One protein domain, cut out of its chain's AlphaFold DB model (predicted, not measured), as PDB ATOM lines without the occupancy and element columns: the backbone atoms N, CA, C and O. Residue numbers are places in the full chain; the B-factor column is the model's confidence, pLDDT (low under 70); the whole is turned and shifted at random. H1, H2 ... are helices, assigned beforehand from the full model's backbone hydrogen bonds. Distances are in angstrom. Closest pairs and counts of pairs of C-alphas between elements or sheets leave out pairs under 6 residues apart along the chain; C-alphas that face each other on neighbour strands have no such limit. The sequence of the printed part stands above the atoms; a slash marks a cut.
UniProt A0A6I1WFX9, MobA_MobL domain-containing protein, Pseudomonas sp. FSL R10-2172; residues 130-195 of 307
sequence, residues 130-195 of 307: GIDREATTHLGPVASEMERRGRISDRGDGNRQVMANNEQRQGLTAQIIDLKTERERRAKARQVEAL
ATOM      1  N   GLY A 130     141.496 108.301 159.166       88.81
ATOM      2  CA  GLY A 130     140.315 107.461 158.946       88.81
ATOM      3  C   GLY A 130     139.169 107.741 159.924       88.81
ATOM      4  O   GLY A 130     138.302 106.891 160.109       88.81
ATOM      5  N   ILE A 131     139.165 108.914 160.562       87.38
ATOM      6  CA  ILE A 131     138.140 109.321 161.523       87.38
ATOM      7  C   ILE A 131     137.040 110.082 160.782       87.38
ATOM      8  O   ILE A 131     137.254 111.198 160.306       87.38
ATOM      9  N   ASP A 132     135.842 109.499 160.740       86.94
ATOM     10  CA  ASP A 132     134.641 110.140 160.196       86.94
ATOM     11  C   ASP A 132     134.008 111.094 161.222       86.94
ATOM     12  O   ASP A 132     132.942 110.847 161.788       86.94
ATOM     13  N   ARG A 133     134.725 112.183 161.506       91.12
ATOM     14  CA  ARG A 133     134.269 113.275 162.366       91.12
ATOM     15  C   ARG A 133     134.374 114.588 161.608       91.12
ATOM     16  O   ARG A 133     135.421 114.917 161.052       91.12
ATOM     17  N   GLU A 134     133.297 115.353 161.626       90.81
ATOM     18  CA  GLU A 134     133.255 116.695 161.070       90.81
ATOM     19  C   GLU A 134     134.046 117.657 161.971       90.81
ATOM     20  O   GLU A 134     133.910 117.639 163.199       90.81
ATOM     21  N   ALA A 135     134.931 118.458 161.372       88.75
ATOM     22  CA  ALA A 135     135.796 119.379 162.100       88.75
ATOM     23  C   ALA A 135     135.062 120.684 162.437       88.75
ATOM     24  O   ALA A 135     134.370 121.255 161.599       88.75
ATOM     25  N   THR A 136     135.265 121.193 163.651       91.06
ATOM     26  CA  THR A 136     134.766 122.510 164.063       91.06
ATOM     27  C   THR A 136     135.577 123.639 163.429       91.06
ATOM     28  O   THR A 136     136.778 123.505 163.186       91.06
ATOM     29  N   THR A 137     134.947 124.793 163.244       88.25
ATOM     30  CA  THR A 137     135.597 126.025 162.786       88.25
ATOM     31  C   THR A 137     136.132 126.831 163.971       88.25
ATOM     32  O   THR A 137     135.462 126.992 164.989       88.25
ATOM     33  N   HIS A 138     137.340 127.385 163.847       85.19
ATOM     34  CA  HIS A 138     137.877 128.298 164.857       85.19
ATOM     35  C   HIS A 138     137.019 129.574 164.948       85.19
ATOM     36  O   HIS A 138     136.809 130.258 163.946       85.19
ATOM     37  N   LEU A 139     136.527 129.904 166.147       85.06
ATOM     38  CA  LEU A 139     135.615 131.037 166.364       85.06
ATOM     39  C   LEU A 139     136.282 132.393 166.079       85.06
ATOM     40  O   LEU A 139     135.684 133.276 165.451       85.06
ATOM     41  N   GLY A 140     137.537 132.542 166.505       84.19
ATOM     42  CA  GLY A 140     138.230 133.825 166.557       84.19
ATOM     43  C   GLY A 140     137.784 134.691 167.748       84.19
ATOM     44  O   GLY A 140     136.732 134.447 168.342       84.19
ATOM     45  N   PRO A 141     138.558 135.735 168.091       83.31
ATOM     46  CA  PRO A 141     138.409 136.476 169.348       83.31
ATOM     47  C   PRO A 141     137.043 137.158 169.499       83.31
ATOM     48  O   PRO A 141     136.447 137.108 170.568       83.31
ATOM     49  N   VAL A 142     136.512 137.744 168.418       86.12
ATOM     50  CA  VAL A 142     135.216 138.445 168.444       86.12
ATOM     51  C   VAL A 142     134.065 137.480 168.732       86.12
ATOM     52  O   VAL A 142     133.232 137.761 169.585       86.12
ATOM     53  N   ALA A 143     134.021 136.333 168.047       86.56
ATOM     54  CA  ALA A 143     132.959 135.350 168.256       86.56
ATOM     55  C   ALA A 143     133.076 134.679 169.630       86.56
ATOM     56  O   ALA A 143     132.064 134.517 170.303       86.56
ATOM     57  N   SER A 144     134.294 134.370 170.087       84.62
ATOM     58  CA  SER A 144     134.521 133.856 171.441       84.62
ATOM     59  C   SER A 144     134.033 134.821 172.526       84.62
ATOM     60  O   SER A 144     133.369 134.388 173.463       84.62
ATOM     61  N   GLU A 145     134.303 136.122 172.390       85.62
ATOM     62  CA  GLU A 145     133.840 137.130 173.352       85.62
ATOM     63  C   GLU A 145     132.313 137.324 173.307       85.62
ATOM     64  O   GLU A 145     131.685 137.513 174.348       85.62
ATOM     65  N   MET A 146     131.691 137.245 172.124       87.62
ATOM     66  CA  MET A 146     130.227 137.257 172.009       87.62
ATOM     67  C   MET A 146     129.601 136.076 172.759       87.62
ATOM     68  O   MET A 146     128.744 136.300 173.615       87.62
ATOM     69  N   GLU A 147     130.074 134.854 172.500       87.94
ATOM     70  CA  GLU A 147     129.560 133.630 173.134       87.94
ATOM     71  C   GLU A 147     129.771 133.654 174.655       87.94
ATOM     72  O   GLU A 147     128.865 133.304 175.409       87.94
ATOM     73  N   ARG A 148     130.915 134.171 175.131       84.94
ATOM     74  CA  ARG A 148     131.193 134.363 176.566       84.94
ATOM     75  C   ARG A 148     130.176 135.282 177.242       84.94
ATOM     76  O   ARG A 148     129.765 135.035 178.370       84.94
ATOM     77  N   ARG A 149     129.720 136.324 176.542       87.25
ATOM     78  CA  ARG A 149     128.671 137.241 177.020       87.25
ATOM     79  C   ARG A 149     127.251 136.694 176.819       87.25
ATOM     80  O   ARG A 149     126.294 137.458 176.934       87.25
ATOM     81  N   GLY A 150     127.105 135.413 176.475       85.88
ATOM     82  CA  GLY A 150     125.819 134.770 176.207       85.88
ATOM     83  C   GLY A 150     125.154 135.236 174.910       85.88
ATOM     84  O   GLY A 150     123.944 135.084 174.756       85.88
ATOM     85  N   ARG A 151     125.913 135.840 173.986       88.31
ATOM     86  CA  ARG A 151     125.421 136.254 172.669       88.31
ATOM     87  C   ARG A 151     125.806 135.221 171.623       88.31
ATOM     88  O   ARG A 151     126.953 134.796 171.547       88.31
ATOM     89  N   ILE A 152     124.840 134.870 170.791       87.94
ATOM     90  CA  ILE A 152     125.008 133.882 169.731       87.94
ATOM     91  C   ILE A 152     125.889 134.457 168.614       87.94
ATOM     92  O   ILE A 152     125.762 135.625 168.240       87.94
ATOM     93  N   SER A 153     126.779 133.624 168.082       91.06
ATOM     94  CA  SER A 153     127.597 133.894 166.906       91.06
ATOM     95  C   SER A 153     127.351 132.842 165.824       91.06
ATOM     96  O   SER A 153     127.246 131.655 166.129       91.06
ATOM     97  N   ASP A 154     127.363 133.247 164.550       89.88
ATOM     98  CA  ASP A 154     127.161 132.324 163.418       89.88
ATOM     99  C   ASP A 154     128.158 131.152 163.431       89.88
ATOM    100  O   ASP A 154     127.820 130.007 163.134       89.88
ATOM    101  N   ARG A 155     129.414 131.421 163.818       88.00
ATOM    102  CA  ARG A 155     130.442 130.376 163.945       88.00
ATOM    103  C   ARG A 155     130.190 129.461 165.145       88.00
ATOM    104  O   ARG A 155     130.504 128.275 165.067       88.00
ATOM    105  N   GLY A 156     129.645 129.994 166.237       89.69
ATOM    106  CA  GLY A 156     129.225 129.215 167.399       89.69
ATOM    107  C   GLY A 156     128.075 128.276 167.059       89.69
ATOM    108  O   GLY A 156     128.155 127.091 167.377       89.69
ATOM    109  N   ASP A 157     127.071 128.762 166.329       91.31
ATOM    110  CA  ASP A 157     125.965 127.937 165.827       91.31
ATOM    111  C   ASP A 157     126.448 126.855 164.867       91.31
ATOM    112  O   ASP A 157     126.082 125.689 165.020       91.31
ATOM    113  N   GLY A 158     127.343 127.204 163.938       91.69
ATOM    114  CA  GLY A 158     127.979 126.226 163.059       91.69
ATOM    115  C   GLY A 158     128.678 125.112 163.844       91.69
ATOM    116  O   GLY A 158     128.475 123.934 163.562       91.69
ATOM    117  N   ASN A 159     129.443 125.455 164.884       92.62
ATOM    118  CA  ASN A 159     130.107 124.458 165.727       92.62
ATOM    119  C   ASN A 159     129.125 123.614 166.550       92.62
ATOM    120  O   ASN A 159     129.336 122.408 166.666       92.62
ATOM    121  N   ARG A 160     128.043 124.206 167.078       92.69
ATOM    122  CA  ARG A 160     126.963 123.460 167.752       92.69
ATOM    123  C   ARG A 160     126.324 122.439 166.809       92.69
ATOM    124  O   ARG A 160     126.138 121.289 167.198       92.69
ATOM    125  N   GLN A 161     126.064 122.821 165.557       93.81
ATOM    126  CA  GLN A 161     125.530 121.905 164.548       93.81
ATOM    127  C   GLN A 161     126.520 120.783 164.207       93.81
ATOM    128  O   GLN A 161     126.127 119.621 164.146       93.81
ATOM    129  N   VAL A 162     127.808 121.100 164.037       92.50
ATOM    130  CA  VAL A 162     128.868 120.098 163.819       92.50
ATOM    131  C   VAL A 162     128.930 119.098 164.978       92.50
ATOM    132  O   VAL A 162     129.068 117.896 164.754       92.50
ATOM    133  N   MET A 163     128.803 119.566 166.223       90.88
ATOM    134  CA  MET A 163     128.753 118.688 167.395       90.88
ATOM    135  C   MET A 163     127.537 117.754 167.348       90.88
ATOM    136  O   MET A 163     127.719 116.543 167.458       90.88
ATOM    137  N   ALA A 164     126.339 118.281 167.080       92.56
ATOM    138  CA  ALA A 164     125.123 117.476 166.943       92.56
ATOM    139  C   ALA A 164     125.233 116.434 165.810       92.56
ATOM    140  O   ALA A 164     124.874 115.268 165.988       92.56
ATOM    141  N   ASN A 165     125.806 116.817 164.664       93.25
ATOM    142  CA  ASN A 165     126.068 115.901 163.553       93.25
ATOM    143  C   ASN A 165     127.008 114.761 163.971       93.25
ATOM    144  O   ASN A 165     126.770 113.599 163.643       93.25
ATOM    145  N   ASN A 166     128.086 115.088 164.684       93.38
ATOM    146  CA  ASN A 166     129.064 114.111 165.150       93.38
ATOM    147  C   ASN A 166     128.460 113.138 166.171       93.38
ATOM    148  O   ASN A 166     128.704 111.935 166.072       93.38
ATOM    149  N   GLU A 167     127.638 113.625 167.101       91.25
ATOM    150  CA  GLU A 167     126.894 112.782 168.046       91.25
ATOM    151  C   GLU A 167     125.945 111.827 167.313       91.25
ATOM    152  O   GLU A 167     125.940 110.621 167.575       91.25
ATOM    153  N   GLN A 168     125.208 112.327 166.317       92.00
ATOM    154  CA  GLN A 168     124.333 111.496 165.495       92.00
ATOM    155  C   GLN A 168     125.116 110.417 164.726       92.00
ATOM    156  O   GLN A 168     124.704 109.255 164.708       92.00
ATOM    157  N   ARG A 169     126.262 110.761 164.118       90.31
ATOM    158  CA  ARG A 169     127.127 109.791 163.414       90.31
ATOM    159  C   ARG A 169     127.651 108.704 164.349       90.31
ATOM    160  O   ARG A 169     127.656 107.530 163.975       90.31
ATOM    161  N   GLN A 170     128.056 109.070 165.564       87.38
ATOM    162  CA  GLN A 170     128.492 108.107 166.578       87.38
ATOM    163  C   GLN A 170     127.353 107.161 166.973       87.38
ATOM    164  O   GLN A 170     127.544 105.944 166.974       87.38
ATOM    165  N   GLY A 171     126.153 107.699 167.219       87.06
ATOM    166  CA  GLY A 171     124.965 106.903 167.533       87.06
ATOM    167  C   GLY A 171     124.596 105.918 166.419       87.06
ATOM    168  O   GLY A 171     124.356 104.741 166.686       87.06
ATOM    169  N   LEU A 172     124.616 106.363 165.159       89.31
ATOM    170  CA  LEU A 172     124.371 105.497 164.000       89.31
ATOM    171  C   LEU A 172     125.442 104.409 163.854       89.31
ATOM    172  O   LEU A 172     125.116 103.258 163.576       89.31
ATOM    173  N   THR A 173     126.713 104.746 164.079       86.31
ATOM    174  CA  THR A 173     127.817 103.778 164.014       86.31
ATOM    175  C   THR A 173     127.651 102.675 165.060       86.31
ATOM    176  O   THR A 173     127.792 101.496 164.729       86.31
ATOM    177  N   ALA A 174     127.286 103.031 166.295       83.56
ATOM    178  CA  ALA A 174     126.993 102.061 167.348       83.56
ATOM    179  C   ALA A 174     125.829 101.133 166.957       83.56
ATOM    180  O   ALA A 174     125.965  99.912 167.021       83.56
ATOM    181  N   GLN A 175     124.734 101.695 166.433       88.56
ATOM    182  CA  GLN A 175     123.598 100.904 165.946       88.56
ATOM    183  C   GLN A 175     123.990  99.948 164.811       88.56
ATOM    184  O   GLN A 175     123.532  98.808 164.783       88.56
ATOM    185  N   ILE A 176     124.847 100.372 163.877       90.25
ATOM    186  CA  ILE A 176     125.334  99.512 162.789       90.25
ATOM    187  C   ILE A 176     126.130  98.323 163.344       90.25
ATOM    188  O   ILE A 176     125.949  97.200 162.868       90.25
ATOM    189  N   ILE A 177     126.990  98.545 164.342       87.75
ATOM    190  CA  ILE A 177     127.768  97.480 164.996       87.75
ATOM    191  C   ILE A 177     126.833  96.481 165.688       87.75
ATOM    192  O   ILE A 177     126.975  95.269 165.491       87.75
ATOM    193  N   ASP A 178     125.843  96.970 166.432       88.12
ATOM    194  CA  ASP A 178     124.863  96.125 167.115       88.12
ATOM    195  C   ASP A 178     124.023  95.319 166.118       88.12
ATOM    196  O   ASP A 178     123.898  94.099 166.239       88.12
ATOM    197  N   LEU A 179     123.516  95.969 165.067       92.94
ATOM    198  CA  LEU A 179     122.760  95.307 164.005       92.94
ATOM    199  C   LEU A 179     123.602  94.260 163.278       92.94
ATOM    200  O   LEU A 179     123.093  93.189 162.946       92.94
ATOM    201  N   LYS A 180     124.886  94.533 163.027       93.06
ATOM    202  CA  LYS A 180     125.799  93.556 162.426       93.06
ATOM    203  C   LYS A 180     125.969  92.343 163.340       93.06
ATOM    204  O   LYS A 180     125.822  91.214 162.875       93.06
ATOM    205  N   THR A 181     126.188  92.577 164.629       91.75
ATOM    206  CA  THR A 181     126.322  91.525 165.645       91.75
ATOM    207  C   THR A 181     125.059  90.665 165.723       91.75
ATOM    208  O   THR A 181     125.131  89.435 165.711       91.75
ATOM    209  N   GLU A 182     123.882  91.291 165.721       92.12
ATOM    210  CA  GLU A 182     122.601  90.586 165.734       92.12
ATOM    211  C   GLU A 182     122.364  89.800 164.436       92.12
ATOM    212  O   GLU A 182     121.904  88.656 164.474       92.12
ATOM    213  N   ARG A 183     122.732  90.350 163.271       93.31
ATOM    214  CA  ARG A 183     122.666  89.624 161.989       93.31
ATOM    215  C   ARG A 183     123.569  88.396 161.991       93.31
ATOM    216  O   ARG A 183     123.130  87.336 161.551       93.31
ATOM    217  N   GLU A 184     124.789  88.511 162.507       93.31
ATOM    218  CA  GLU A 184     125.710  87.381 162.652       93.31
ATOM    219  C   GLU A 184     125.157  86.323 163.613       93.31
ATOM    220  O   GLU A 184     125.200  85.128 163.313       93.31
ATOM    221  N   ARG A 185     124.575  86.744 164.742       92.50
ATOM    222  CA  ARG A 185     123.915  85.842 165.694       92.50
ATOM    223  C   ARG A 185     122.758  85.087 165.044       92.50
ATOM    224  O   ARG A 185     122.686  83.865 165.166       92.50
ATOM    225  N   ARG A 186     121.877  85.789 164.327       93.12
ATOM    226  CA  ARG A 186     120.751  85.177 163.603       93.12
ATOM    227  C   ARG A 186     121.220  84.246 162.495       93.12
ATOM    228  O   ARG A 186     120.629  83.188 162.316       93.12
ATOM    229  N   ALA A 187     122.277  84.606 161.772       93.44
ATOM    230  CA  ALA A 187     122.865  83.739 160.754       93.44
ATOM    231  C   ALA A 187     123.383  82.430 161.369       93.44
ATOM    232  O   ALA A 187     123.067  81.360 160.857       93.44
ATOM    233  N   LYS A 188     124.092  82.499 162.505       90.75
ATOM    234  CA  LYS A 188     124.531  81.309 163.253       90.75
ATOM    235  C   LYS A 188     123.351  80.473 163.747       90.75
ATOM    236  O   LYS A 188     123.373  79.259 163.595       90.75
ATOM    237  N   ALA A 189     122.311  81.104 164.294       88.69
ATOM    238  CA  ALA A 189     121.111  80.395 164.745       88.69
ATOM    239  C   ALA A 189     120.421  79.652 163.590       88.69
ATOM    240  O   ALA A 189     120.153  78.464 163.713       88.69
ATOM    241  N   ARG A 190     120.244  80.308 162.435       91.44
ATOM    242  CA  ARG A 190     119.694  79.680 161.223       91.44
ATOM    243  C   ARG A 190     120.544  78.516 160.724       91.44
ATOM    244  O   ARG A 190     119.993  77.515 160.288       91.44
ATOM    245  N   GLN A 191     121.873  78.638 160.778       87.44
ATOM    246  CA  GLN A 191     122.766  77.532 160.425       87.44
ATOM    247  C   GLN A 191     122.550  76.328 161.341       87.44
ATOM    248  O   GLN A 191     122.505  75.210 160.847       87.44
ATOM    249  N   VAL A 192     122.383  76.553 162.648       85.50
ATOM    250  CA  VAL A 192     122.093  75.484 163.615       85.50
ATOM    251  C   VAL A 192     120.710  74.878 163.371       85.50
ATOM    252  O   VAL A 192     120.592  73.660 163.341       85.50
ATOM    253  N   GLU A 193     119.677  75.694 163.149       84.56
ATOM    254  CA  GLU A 193     118.315  75.218 162.846       84.56
ATOM    255  C   GLU A 193     118.240  74.392 161.554       84.56
ATOM    256  O   GLU A 193     117.422  73.483 161.455       84.56
ATOM    257  N   ALA A 194     119.095  74.687 160.572       88.88
ATOM    258  CA  ALA A 194     119.157  73.955 159.311       88.88
ATOM    259  C   ALA A 194     119.875  72.595 159.416       88.88
ATOM    260  O   ALA A 194     119.861  71.831 158.447       88.88
ATOM    261  N   LEU A 195     120.525  72.285 160.544       87.12
ATOM    262  CA  LEU A 195     121.209  71.005 160.719       87.12
ATOM    263  C   LEU A 195     120.199  69.855 160.877       87.12
ATOM    264  O   LEU A 195     119.207  69.992 161.597       87.12
TER     265      LEU A 195
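What this domain is: This is residues 130 to 195 of the 307 residues of the protein "MobA_MobL domain-containing protein" of Pseudomonas sp. FSL R10-2172 (UniProt A0A6I1WFX9). One long straight helix, H2, makes the long axis, with the short helix H1 set crosswise at its beginning, so that the two make a corner. Residues 130 to 140, with no named element, run beside the first part of H2 on their way to H1, while residues 171 to 195, of which 171 to 193 belong to H2, stick out free as a long arm. The printed part has 66 residues with two named helices, H1 then H2 along the chain, and no named strand; the class is all helix. The whole is extended, with a radius of gyration of the C-alphas of 21.1 A and spans of 69 by 24 by 13 A.

Where its parts are: Find C-alpha 154 at (127.161, 132.324, 163.418); from there H2, residues 154 to 193, runs 57.8 A to C-alpha 193 at (118.315, 75.218, 162.846). Then look back to C-alpha 141 at (138.409, 136.476, 169.348), where H1, residues 141 to 148, begins.

How they stand to each other: Look at residues 155 to 156, with which alone H2 touches H1. The two helices only just touch, with 3 pairs of C-alphas within 8 A, the closest being those of Ala 143 and Arg 155, 7.0 A apart. Their lines are only just about perpendicular, at 71 degrees. Between them you will find a tight link of 5 residues. In H1 and H2 every O i to N i+4 pair is within hydrogen-bond range.

The domain as a whole: The two C-alphas farthest apart are those of Val 142 and Leu 195, 69.3 A. Without the residues that stand free, the body has 41 residues and spans 34 by 17 by 12 A. The printed part has no cut. Its mean pLDDT is 89.2, and no printed residue is under 70.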